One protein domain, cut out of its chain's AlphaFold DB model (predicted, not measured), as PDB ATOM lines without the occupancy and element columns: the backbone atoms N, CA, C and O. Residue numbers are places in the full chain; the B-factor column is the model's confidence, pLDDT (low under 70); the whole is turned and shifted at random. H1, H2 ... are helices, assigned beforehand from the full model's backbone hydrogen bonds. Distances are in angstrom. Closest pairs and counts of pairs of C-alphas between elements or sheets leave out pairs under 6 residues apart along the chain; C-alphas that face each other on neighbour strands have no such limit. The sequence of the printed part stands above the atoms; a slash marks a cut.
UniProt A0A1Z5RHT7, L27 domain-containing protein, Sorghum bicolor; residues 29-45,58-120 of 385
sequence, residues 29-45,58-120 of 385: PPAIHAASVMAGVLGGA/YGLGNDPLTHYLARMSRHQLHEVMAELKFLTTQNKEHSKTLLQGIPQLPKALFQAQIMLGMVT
ATOM      1  N   PRO A  29      26.111 -51.184  19.287       86.31
ATOM      2  CA  PRO A  29      27.488 -51.015  19.759       86.31
ATOM      3  C   PRO A  29      28.547 -51.124  18.646       86.31
ATOM      4  O   PRO A  29      29.406 -50.239  18.574       86.31
ATOM      5  N   PRO A  30      28.497 -52.117  17.730       83.06
ATOM      6  CA  PRO A  30      29.441 -52.166  16.614       83.06
ATOM      7  C   PRO A  30      29.234 -51.039  15.591       83.06
ATOM      8  O   PRO A  30      30.208 -50.541  15.029       83.06
ATOM      9  N   ALA A  31      27.994 -50.587  15.381       86.81
ATOM     10  CA  ALA A  31      27.698 -49.474  14.479       86.81
ATOM     11  C   ALA A  31      28.253 -48.136  15.005       86.81
ATOM     12  O   ALA A  31      28.903 -47.399  14.261       86.81
ATOM     13  N   ILE A  32      28.075 -47.856  16.303       86.94
ATOM     14  CA  ILE A  32      28.658 -46.683  16.976       86.94
ATOM     15  C   ILE A  32      30.186 -46.744  16.912       86.94
ATOM     16  O   ILE A  32      30.833 -45.731  16.654       86.94
ATOM     17  N   HIS A  33      30.783 -47.922  17.128       86.94
ATOM     18  CA  HIS A  33      32.231 -48.091  17.012       86.94
ATOM     19  C   HIS A  33      32.729 -47.733  15.606       86.94
ATOM     20  O   HIS A  33      33.661 -46.940  15.467       86.94
ATOM     21  N   ALA A  34      32.068 -48.245  14.566       85.69
ATOM     22  CA  ALA A  34      32.389 -47.904  13.185       85.69
ATOM     23  C   ALA A  34      32.217 -46.403  12.890       85.69
ATOM     24  O   ALA A  34      33.059 -45.815  12.208       85.69
ATOM     25  N   ALA A  35      31.184 -45.767  13.454       85.50
ATOM     26  CA  ALA A  35      30.957 -44.324  13.347       85.50
ATOM     27  C   ALA A  35      32.112 -43.516  13.961       85.50
ATOM     28  O   ALA A  35      32.642 -42.592  13.343       85.50
ATOM     29  N   SER A  36      32.548 -43.905  15.163       83.62
ATOM     30  CA  SER A  36      33.681 -43.283  15.854       83.62
ATOM     31  C   SER A  36      34.987 -43.446  15.077       83.62
ATOM     32  O   SER A  36      35.765 -42.499  14.980       83.62
ATOM     33  N   VAL A  37      35.222 -44.619  14.480       82.94
ATOM     34  CA  VAL A  37      36.385 -44.855  13.611       82.94
ATOM     35  C   VAL A  37      36.325 -43.960  12.370       82.94
ATOM     36  O   VAL A  37      37.318 -43.316  12.036       82.94
ATOM     37  N   MET A  38      35.162 -43.850  11.724       83.12
ATOM     38  CA  MET A  38      34.958 -42.942  10.592       83.12
ATOM     39  C   MET A  38      35.246 -41.479  10.970       83.12
ATOM     40  O   MET A  38      35.942 -40.783  10.228       83.12
ATOM     41  N   ALA A  39      34.758 -41.022  12.127       79.06
ATOM     42  CA  ALA A  39      34.977 -39.661  12.617       79.06
ATOM     43  C   ALA A  39      36.463 -39.376  12.900       79.06
ATOM     44  O   ALA A  39      36.981 -38.337  12.484       79.06
ATOM     45  N   GLY A  40      37.163 -40.329  13.528       75.56
ATOM     46  CA  GLY A  40      38.598 -40.222  13.797       75.56
ATOM     47  C   GLY A  40      39.447 -40.161  12.525       75.56
ATOM     48  O   GLY A  40      40.461 -39.466  12.491       75.56
ATOM     49  N   VAL A  41      39.025 -40.836  11.453       72.12
ATOM     50  CA  VAL A  41      39.795 -40.873  10.203       72.12
ATOM     51  C   VAL A  41      39.524 -39.672   9.287       72.12
ATOM     52  O   VAL A  41      40.463 -39.142   8.685       72.12
ATOM     53  N   LEU A  42      38.278 -39.192   9.215       72.31
ATOM     54  CA  LEU A  42      37.900 -38.041   8.382       72.31
ATOM     55  C   LEU A  42      38.360 -36.689   8.970       72.31
ATOM     56  O   LEU A  42      38.154 -35.643   8.364       72.31
ATOM     57  N   GLY A  43      39.017 -36.699  10.135       60.28
ATOM     58  CA  GLY A  43      39.477 -35.482  10.806       60.28
ATOM     59  C   GLY A  43      38.352 -34.717  11.503       60.28
ATOM     60  O   GLY A  43      38.503 -33.527  11.772       60.28
ATOM     61  N   GLY A  44      37.236 -35.387  11.807       59.75
ATOM     62  CA  GLY A  44      36.173 -34.832  12.638       59.75
ATOM     63  C   GLY A  44      36.648 -34.732  14.083       59.75
ATOM     64  O   GLY A  44      36.564 -35.693  14.842       59.75
ATOM     65  N   ALA A  45      37.175 -33.570  14.455       46.69
ATOM     66  CA  ALA A  45      37.585 -33.278  15.816       46.69
ATOM     67  C   ALA A  45      36.397 -32.713  16.627       46.69
ATOM     68  O   ALA A  45      35.828 -31.690  16.269       46.69
ATOM     69  N   TYR A  58      28.136 -40.961  23.530       45.62
ATOM     70  CA  TYR A  58      26.805 -40.560  23.039       45.62
ATOM     71  C   TYR A  58      26.845 -39.288  22.176       45.62
ATOM     72  O   TYR A  58      25.961 -38.443  22.249       45.62
ATOM     73  N   GLY A  59      27.868 -39.148  21.326       48.41
ATOM     74  CA  GLY A  59      27.967 -38.032  20.369       48.41
ATOM     75  C   GLY A  59      27.999 -38.434  18.892       48.41
ATOM     76  O   GLY A  59      27.538 -37.677  18.048       48.41
ATOM     77  N   LEU A  60      28.514 -39.626  18.564       56.56
ATOM     78  CA  LEU A  60      28.902 -39.978  17.185       56.56
ATOM     79  C   LEU A  60      28.141 -41.155  16.565       56.56
ATOM     80  O   LEU A  60      28.356 -41.440  15.397       56.56
ATOM     81  N   GLY A  61      27.254 -41.815  17.309       58.06
ATOM     82  CA  GLY A  61      26.388 -42.871  16.770       58.06
ATOM     83  C   GLY A  61      24.907 -42.653  17.059       58.06
ATOM     84  O   GLY A  61      24.125 -43.598  17.028       58.06
ATOM     85  N   ASN A  62      24.533 -41.403  17.353       63.97
ATOM     86  CA  ASN A  62      23.136 -40.992  17.473       63.97
ATOM     87  C   ASN A  62      22.508 -40.626  16.122       63.97
ATOM     88  O   ASN A  62      21.328 -40.287  16.060       63.97
ATOM     89  N   ASP A  63      23.277 -40.660  15.036       81.62
ATOM     90  CA  ASP A  63      22.747 -40.346  13.722       81.62
ATOM     91  C   ASP A  63      21.769 -41.442  13.256       81.62
ATOM     92  O   ASP A  63      21.941 -42.630  13.568       81.62
ATOM     93  N   PRO A  64      20.712 -41.064  12.518       84.94
ATOM     94  CA  PRO A  64      19.702 -42.010  12.052       84.94
ATOM     95  C   PRO A  64      20.297 -43.088  11.137       84.94
ATOM     96  O   PRO A  64      19.778 -44.201  11.086       84.94
ATOM     97  N   LEU A  65      21.413 -42.787  10.465       88.12
ATOM     98  CA  LEU A  65      22.123 -43.728   9.609       88.12
ATOM     99  C   LEU A  65      22.803 -44.836  10.428       88.12
ATOM    100  O   LEU A  65      22.589 -46.009  10.131       88.12
ATOM    101  N   THR A  66      23.540 -44.503  11.489       88.94
ATOM    102  CA  THR A  66      24.138 -45.496  12.400       88.94
ATOM    103  C   THR A  66      23.075 -46.422  12.993       88.94
ATOM    104  O   THR A  66      23.271 -47.637  13.032       88.94
ATOM    105  N   HIS A  67      21.917 -45.886  13.390       89.94
ATOM    106  CA  HIS A  67      20.795 -46.698  13.872       89.94
ATOM    107  C   HIS A  67      20.206 -47.607  12.790       89.94
ATOM    108  O   HIS A  67      19.842 -48.749  13.076       89.94
ATOM    109  N   TYR A  68      20.091 -47.109  11.560       91.62
ATOM    110  CA  TYR A  68      19.588 -47.884  10.432       91.62
ATOM    111  C   TYR A  68      20.527 -49.050  10.104       91.62
ATOM    112  O   TYR A  68      20.087 -50.197  10.092       91.62
ATOM    113  N   LEU A  69      21.830 -48.782   9.965       90.12
ATOM    114  CA  LEU A  69      22.851 -49.807   9.721       90.12
ATOM    115  C   LEU A  69      22.941 -50.819  10.872       90.12
ATOM    116  O   LEU A  69      23.148 -52.006  10.633       90.12
ATOM    117  N   ALA A  70      22.734 -50.380  12.116       89.75
ATOM    118  CA  ALA A  70      22.689 -51.256  13.283       89.75
ATOM    119  C   ALA A  70      21.535 -52.271  13.242       89.75
ATOM    120  O   ALA A  70      21.680 -53.354  13.809       89.75
ATOM    121  N   ARG A  71      20.402 -51.938  12.602       91.44
ATOM    122  CA  ARG A  71      19.267 -52.865  12.416       91.44
ATOM    123  C   ARG A  71      19.478 -53.844  11.266       91.44
ATOM    124  O   ARG A  71      18.792 -54.860  11.222       91.44
ATOM    125  N   MET A  72      20.398 -53.552  10.351       88.88
ATOM    126  CA  MET A  72      20.728 -54.456   9.255       88.88
ATOM    127  C   MET A  72      21.563 -55.626   9.773       88.88
ATOM    128  O   MET A  72      22.391 -55.467  10.674       88.88
ATOM    129  N   SER A  73      21.361 -56.815   9.207       91.62
ATOM    130  CA  SER A  73      22.237 -57.953   9.485       91.62
ATOM    131  C   SER A  73      23.577 -57.790   8.769       91.62
ATOM    132  O   SER A  73      23.683 -57.089   7.760       91.62
ATOM    133  N   ARG A  74      24.621 -58.477   9.254       88.81
ATOM    134  CA  ARG A  74      25.913 -58.507   8.540       88.81
ATOM    135  C   ARG A  74      25.757 -58.987   7.100       88.81
ATOM    136  O   ARG A  74      26.378 -58.427   6.206       88.81
ATOM    137  N   HIS A  75      24.916 -59.997   6.880       91.31
ATOM    138  CA  HIS A  75      24.627 -60.500   5.544       91.31
ATOM    139  C   HIS A  75      23.968 -59.426   4.669       91.31
ATOM    140  O   HIS A  75      24.437 -59.189   3.564       91.31
ATOM    141  N   GLN A  76      22.979 -58.695   5.188       91.56
ATOM    142  CA  GLN A  76      22.329 -57.611   4.448       91.56
ATOM    143  C   GLN A  76      23.310 -56.493   4.068       91.56
ATOM    144  O   GLN A  76      23.270 -55.995   2.947       91.56
ATOM    145  N   LEU A  77      24.242 -56.135   4.957       90.31
ATOM    146  CA  LEU A  77      25.305 -55.185   4.615       90.31
ATOM    147  C   LEU A  77      26.228 -55.728   3.509       90.31
ATOM    148  O   LEU A  77      26.668 -54.957   2.659       90.31
ATOM    149  N   HIS A  78      26.516 -57.034   3.492       91.69
ATOM    150  CA  HIS A  78      27.276 -57.665   2.408       91.69
ATOM    151  C   HIS A  78      26.522 -57.655   1.072       91.69
ATOM    152  O   HIS A  78      27.146 -57.354   0.055       91.69
ATOM    153  N   GLU A  79      25.214 -57.916   1.068       92.31
ATOM    154  CA  GLU A  79      24.377 -57.860  -0.140       92.31
ATOM    155  C   GLU A  79      24.371 -56.452  -0.744       92.31
ATOM    156  O   GLU A  79      24.677 -56.285  -1.921       92.31
ATOM    157  N   VAL A  80      24.159 -55.419   0.082       91.62
ATOM    158  CA  VAL A  80      24.203 -54.013  -0.363       91.62
ATOM    159  C   VAL A  80      25.569 -53.663  -0.967       91.62
ATOM    160  O   VAL A  80      25.661 -52.965  -1.977       91.62
ATOM    161  N   MET A  81      26.656 -54.166  -0.376       90.31
ATOM    162  CA  MET A  81      28.006 -53.974  -0.916       90.31
ATOM    163  C   MET A  81      28.207 -54.697  -2.245       90.31
ATOM    164  O   MET A  81      28.845 -54.148  -3.144       90.31
ATOM    165  N   ALA A  82      27.696 -55.921  -2.377       90.62
ATOM    166  CA  ALA A  82      27.770 -56.697  -3.608       90.62
ATOM    167  C   ALA A  82      26.963 -56.033  -4.731       90.62
ATOM    168  O   ALA A  82      27.472 -55.908  -5.845       90.62
ATOM    169  N   GLU A  83      25.771 -55.527  -4.424       92.56
ATOM    170  CA  GLU A  83      24.926 -54.784  -5.356       92.56
ATOM    171  C   GLU A  83      25.601 -53.489  -5.814       92.56
ATOM    172  O   GLU A  83      25.705 -53.227  -7.013       92.56
ATOM    173  N   LEU A  84      26.182 -52.716  -4.890       90.69
ATOM    174  CA  LEU A  84      26.957 -51.535  -5.268       90.69
ATOM    175  C   LEU A  84      28.158 -51.899  -6.152       90.69
ATOM    176  O   LEU A  84      28.465 -51.212  -7.131       90.69
ATOM    177  N   LYS A  85      28.866 -52.981  -5.822       91.81
ATOM    178  CA  LYS A  85      29.970 -53.467  -6.657       91.81
ATOM    179  C   LYS A  85      29.473 -53.862  -8.045       91.81
ATOM    180  O   LYS A  85      30.110 -53.503  -9.031       91.81
ATOM    181  N   PHE A  86      28.323 -54.516  -8.146       93.00
ATOM    182  CA  PHE A  86      27.715 -54.831  -9.432       93.00
ATOM    183  C   PHE A  86      27.406 -53.555 -10.226       93.00
ATOM    184  O   PHE A  86      27.896 -53.414 -11.348       93.00
ATOM    185  N   LEU A  87      26.733 -52.573  -9.614       90.62
ATOM    186  CA  LEU A  87      26.440 -51.279 -10.243       90.62
ATOM    187  C   LEU A  87      27.712 -50.578 -10.742       90.62
ATOM    188  O   LEU A  87      27.751 -50.118 -11.884       90.62
ATOM    189  N   THR A  88      28.781 -50.562  -9.941       91.81
ATOM    190  CA  THR A  88      30.051 -49.919 -10.335       91.81
ATOM    191  C   THR A  88      30.769 -50.638 -11.475       91.81
ATOM    192  O   THR A  88      31.466 -49.978 -12.249       91.81
ATOM    193  N   THR A  89      30.596 -51.957 -11.613       93.00
ATOM    194  CA  THR A  89      31.169 -52.735 -12.728       93.00
ATOM    195  C   THR A  89      30.356 -52.631 -14.014       93.00
ATOM    196  O   THR A  89      30.944 -52.576 -15.089       93.00
ATOM    197  N   GLN A  90      29.026 -52.570 -13.911       92.75
ATOM    198  CA  GLN A  90      28.128 -52.440 -15.059       92.75
ATOM    199  C   GLN A  90      28.132 -51.022 -15.621       92.75
ATOM    200  O   GLN A  90      28.315 -50.816 -16.818       92.75
ATOM    201  N   ASN A  91      27.950 -50.030 -14.750       91.75
ATOM    202  CA  ASN A  91      27.886 -48.634 -15.146       91.75
ATOM    203  C   ASN A  91      28.614 -47.749 -14.130       91.75
ATOM    204  O   ASN A  91      28.059 -47.259 -13.139       91.75
ATOM    205  N   LYS A  92      29.898 -47.528 -14.415       91.19
ATOM    206  CA  LYS A  92      30.783 -46.707 -13.588       91.19
ATOM    207  C   LYS A  92      30.345 -45.242 -13.527       91.19
ATOM    208  O   LYS A  92      30.535 -44.613 -12.489       91.19
ATOM    209  N   GLU A  93      29.798 -44.700 -14.614       91.00
ATOM    210  CA  GLU A  93      29.345 -43.306 -14.668       91.00
ATOM    211  C   GLU A  93      28.101 -43.127 -13.799       91.00
ATOM    212  O   GLU A  93      28.162 -42.369 -12.834       91.00
ATOM    213  N   HIS A  94      27.062 -43.939 -14.010       87.31
ATOM    214  CA  HIS A  94      25.852 -43.902 -13.187       87.31
ATOM    215  C   HIS A  94      26.159 -44.122 -11.701       87.31
ATOM    216  O   HIS A  94      25.638 -43.418 -10.840       87.31
ATOM    217  N   SER A  95      27.066 -45.048 -11.379       88.19
ATOM    218  CA  SER A  95      27.491 -45.264  -9.992       88.19
ATOM    219  C   SER A  95      28.203 -44.047  -9.413       88.19
ATOM    220  O   SER A  95      27.953 -43.669  -8.273       88.19
ATOM    221  N   LYS A  96      29.076 -43.395 -10.190       89.19
ATOM    222  CA  LYS A  96      29.742 -42.161  -9.763       89.19
ATOM    223  C   LYS A  96      28.720 -41.047  -9.532       89.19
ATOM    224  O   LYS A  96      28.802 -40.376  -8.509       89.19
ATOM    225  N   THR A  97      27.751 -40.898 -10.428       88.81
ATOM    226  CA  THR A  97      26.661 -39.924 -10.310       88.81
ATOM    227  C   THR A  97      25.777 -40.219  -9.097       88.81
ATOM    228  O   THR A  97      25.456 -39.301  -8.352       88.81
ATOM    229  N   LEU A  98      25.491 -41.487  -8.795       90.62
ATOM    230  CA  LEU A  98      24.759 -41.898  -7.593       90.62
ATOM    231  C   LEU A  98      25.535 -41.588  -6.300       90.62
ATOM    232  O   LEU A  98      24.972 -41.049  -5.347       90.62
ATOM    233  N   LEU A  99      26.840 -41.880  -6.273       91.62
ATOM    234  CA  LEU A  99      27.717 -41.566  -5.138       91.62
ATOM    235  C   LEU A  99      27.868 -40.052  -4.922       91.62
ATOM    236  O   LEU A  99      28.060 -39.618  -3.790       91.62
ATOM    237  N   GLN A 100      27.803 -39.254  -5.988       90.00
ATOM    238  CA  GLN A 100      27.889 -37.794  -5.916       90.00
ATOM    239  C   GLN A 100      26.546 -37.140  -5.578       90.00
ATOM    240  O   GLN A 100      26.512 -36.188  -4.802       90.00
ATOM    241  N   GLY A 101      25.449 -37.655  -6.132       87.88
ATOM    242  CA  GLY A 101      24.100 -37.131  -5.931       87.88
ATOM    243  C   GLY A 101      23.538 -37.428  -4.543       87.88
ATOM    244  O   GLY A 101      22.717 -36.664  -4.041       87.88
ATOM    245  N   ILE A 102      23.999 -38.502  -3.890       89.50
ATOM    246  CA  ILE A 102      23.529 -38.905  -2.561       89.50
ATOM    247  C   ILE A 102      24.710 -38.908  -1.582       89.50
ATOM    248  O   ILE A 102      25.337 -39.948  -1.394       89.50
ATOM    249  N   PRO A 103      25.003 -37.802  -0.875       84.25
ATOM    250  CA  PRO A 103      26.168 -37.712   0.016       84.25
ATOM    251  C   PRO A 103      26.126 -38.702   1.192       84.25
ATOM    252  O   PRO A 103      27.162 -39.063   1.751       84.25
ATOM    253  N   GLN A 104      24.934 -39.181   1.559       88.44
ATOM    254  CA  GLN A 104      24.767 -40.190   2.607       88.44
ATOM    255  C   GLN A 104      25.158 -41.594   2.152       88.44
ATOM    256  O   GLN A 104      25.554 -42.399   2.988       88.44
ATOM    257  N   LEU A 105      25.075 -41.898   0.854       89.81
ATOM    258  CA  LEU A 105      25.375 -43.229   0.342       89.81
ATOM    259  C   LEU A 105      26.870 -43.562   0.513       89.81
ATOM    260  O   LEU A 105      27.160 -44.559   1.170       89.81
ATOM    261  N   PRO A 106      27.838 -42.735   0.066       88.50
ATOM    262  CA  PRO A 106      29.255 -42.965   0.348       88.50
ATOM    263  C   PRO A 106      29.566 -43.075   1.842       88.50
ATOM    264  O   PRO A 106      30.376 -43.911   2.236       88.50
ATOM    265  N   LYS A 107      28.909 -42.267   2.684       88.25
ATOM    266  CA  LYS A 107      29.068 -42.316   4.144       88.25
ATOM    267  C   LYS A 107      28.565 -43.639   4.726       88.25
ATOM    268  O   LYS A 107      29.287 -44.275   5.488       88.25
ATOM    269  N   ALA A 108      27.366 -44.065   4.336       90.19
ATOM    270  CA  ALA A 108      26.765 -45.330   4.743       90.19
ATOM    271  C   ALA A 108      27.625 -46.515   4.315       90.19
ATOM    272  O   ALA A 108      27.874 -47.424   5.103       90.19
ATOM    273  N   LEU A 109      28.122 -46.473   3.081       91.19
ATOM    274  CA  LEU A 109      28.980 -47.513   2.542       91.19
ATOM    275  C   LEU A 109      30.304 -47.578   3.292       91.19
ATOM    276  O   LEU A 109      30.744 -48.650   3.692       91.19
ATOM    277  N   PHE A 110      30.922 -46.431   3.540       89.06
ATOM    278  CA  PHE A 110      32.170 -46.391   4.278       89.06
ATOM    279  C   PHE A 110      31.997 -46.899   5.716       89.06
ATOM    280  O   PHE A 110      32.774 -47.728   6.191       89.06
ATOM    281  N   GLN A 111      30.924 -46.489   6.387       90.12
ATOM    282  CA  GLN A 111      30.598 -46.980   7.720       90.12
ATOM    283  C   GLN A 111      30.316 -48.488   7.726       90.12
ATOM    284  O   GLN A 111      30.856 -49.208   8.565       90.12
ATOM    285  N   ALA A 112      29.546 -48.993   6.760       90.69
ATOM    286  CA  ALA A 112      29.275 -50.419   6.610       90.69
ATOM    287  C   ALA A 112      30.548 -51.222   6.288       90.69
ATOM    288  O   ALA A 112      30.729 -52.316   6.814       90.69
ATOM    289  N   GLN A 113      31.482 -50.675   5.507       89.94
ATOM    290  CA  GLN A 113      32.789 -51.290   5.265       89.94
ATOM    291  C   GLN A 113      33.619 -51.428   6.546       89.94
ATOM    292  O   GLN A 113      34.306 -52.437   6.714       89.94
ATOM    293  N   ILE A 114      33.537 -50.455   7.458       88.56
ATOM    294  CA  ILE A 114      34.168 -50.549   8.780       88.56
ATOM    295  C   ILE A 114      33.433 -51.579   9.653       88.56
ATOM    296  O   ILE A 114      34.083 -52.414  10.278       88.56
ATOM    297  N   MET A 115      32.091 -51.585   9.659       87.25
ATOM    298  CA  MET A 115      31.277 -52.565  10.405       87.25
ATOM    299  C   MET A 115      31.534 -54.011   9.958       87.25
ATOM    300  O   MET A 115      31.491 -54.930  10.774       87.25
ATOM    301  N   LEU A 116      31.815 -54.207   8.670       86.88
ATOM    302  CA  LEU A 116      32.157 -55.498   8.073       86.88
ATOM    303  C   LEU A 116      33.659 -55.829   8.160       86.88
ATOM    304  O   LEU A 116      34.074 -56.892   7.709       86.88
ATOM    305  N   GLY A 117      34.486 -54.933   8.710       85.19
ATOM    306  CA  GLY A 117      35.936 -55.120   8.829       85.19
ATOM    307  C   GLY A 117      36.703 -55.078   7.501       85.19
ATOM    308  O   GLY A 117      37.899 -55.358   7.480       85.19
ATOM    309  N   MET A 118      36.044 -54.713   6.396       84.00
ATOM    310  CA  MET A 118      36.663 -54.593   5.070       84.00
ATOM    311  C   MET A 118      37.563 -53.366   4.954       84.00
ATOM    312  O   MET A 118      38.513 -53.367   4.172       84.00
ATOM    313  N   VAL A 119      37.273 -52.315   5.722       80.25
ATOM    314  CA  VAL A 119      38.126 -51.132   5.796       80.25
ATOM    315  C   VAL A 119      38.552 -50.927   7.235       80.25
ATOM    316  O   VAL A 119      37.777 -50.494   8.085       80.25
ATOM    317  N   THR A 120      39.813 -51.251   7.504       78.19
ATOM    318  CA  THR A 120      40.420 -50.975   8.799       78.19
ATOM    319  C   THR A 120      40.991 -49.553   8.816       78.19
ATOM    320  O   THR A 120      41.527 -49.078   7.807       78.19
TER     321      THR A 120
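What this domain is: This is residues 29 to 45 and 58 to 120 of the 385 residues of the protein "L27 domain-containing protein" of Sorghum bicolor (UniProt A0A1Z5RHT7). H3, the longest helix, and H4 meet near their ends as a V, with residues 89 to 94 sticking out; H5 closes it into a triangle, and H1 and H2 pack on H5. The printed part has 80 residues with five helices, H1 to H5 along the chain, no named strand: all helix. It is compact, radius of gyration of the C-alphas 12.9 A, spanning 39 by 27 by 23 A.

Where its parts are: H3, residues 74 to 90, is 24.5 A long. H1, residues 29 to 41, 18.6 A, begins at C-alpha 29 (27.488, -51.015, 19.759); H2 is residues 64 to 71, 10.9 A. H4, residues 92 to 101, is 14.0 A; H5, residues 104 to 115, 16.0 A, ends at C-alpha 115 (31.277, -52.565, 10.405).

How they stand to each other: H3 touches H4 with residues 84 to 88 alone, closest C-alphas Thr 88 and Ser 95, 5.3 A, at a steep tilt of 58 degrees. H5 touches H1 with residues 110 to 115 alone, closest C-alphas Ala 34 and Ile 114, 5.4 A. Helix packing is mostly crossed. In H1 to H5 every O i to N i+4 pair is within hydrogen-bond range.

The domain as a whole: Residues 46 to 57 are cut out, a gap of 14.9 A between C-alphas 45 and 58. Residues 43 to 45 and 58 to 62 are under pLDDT 70.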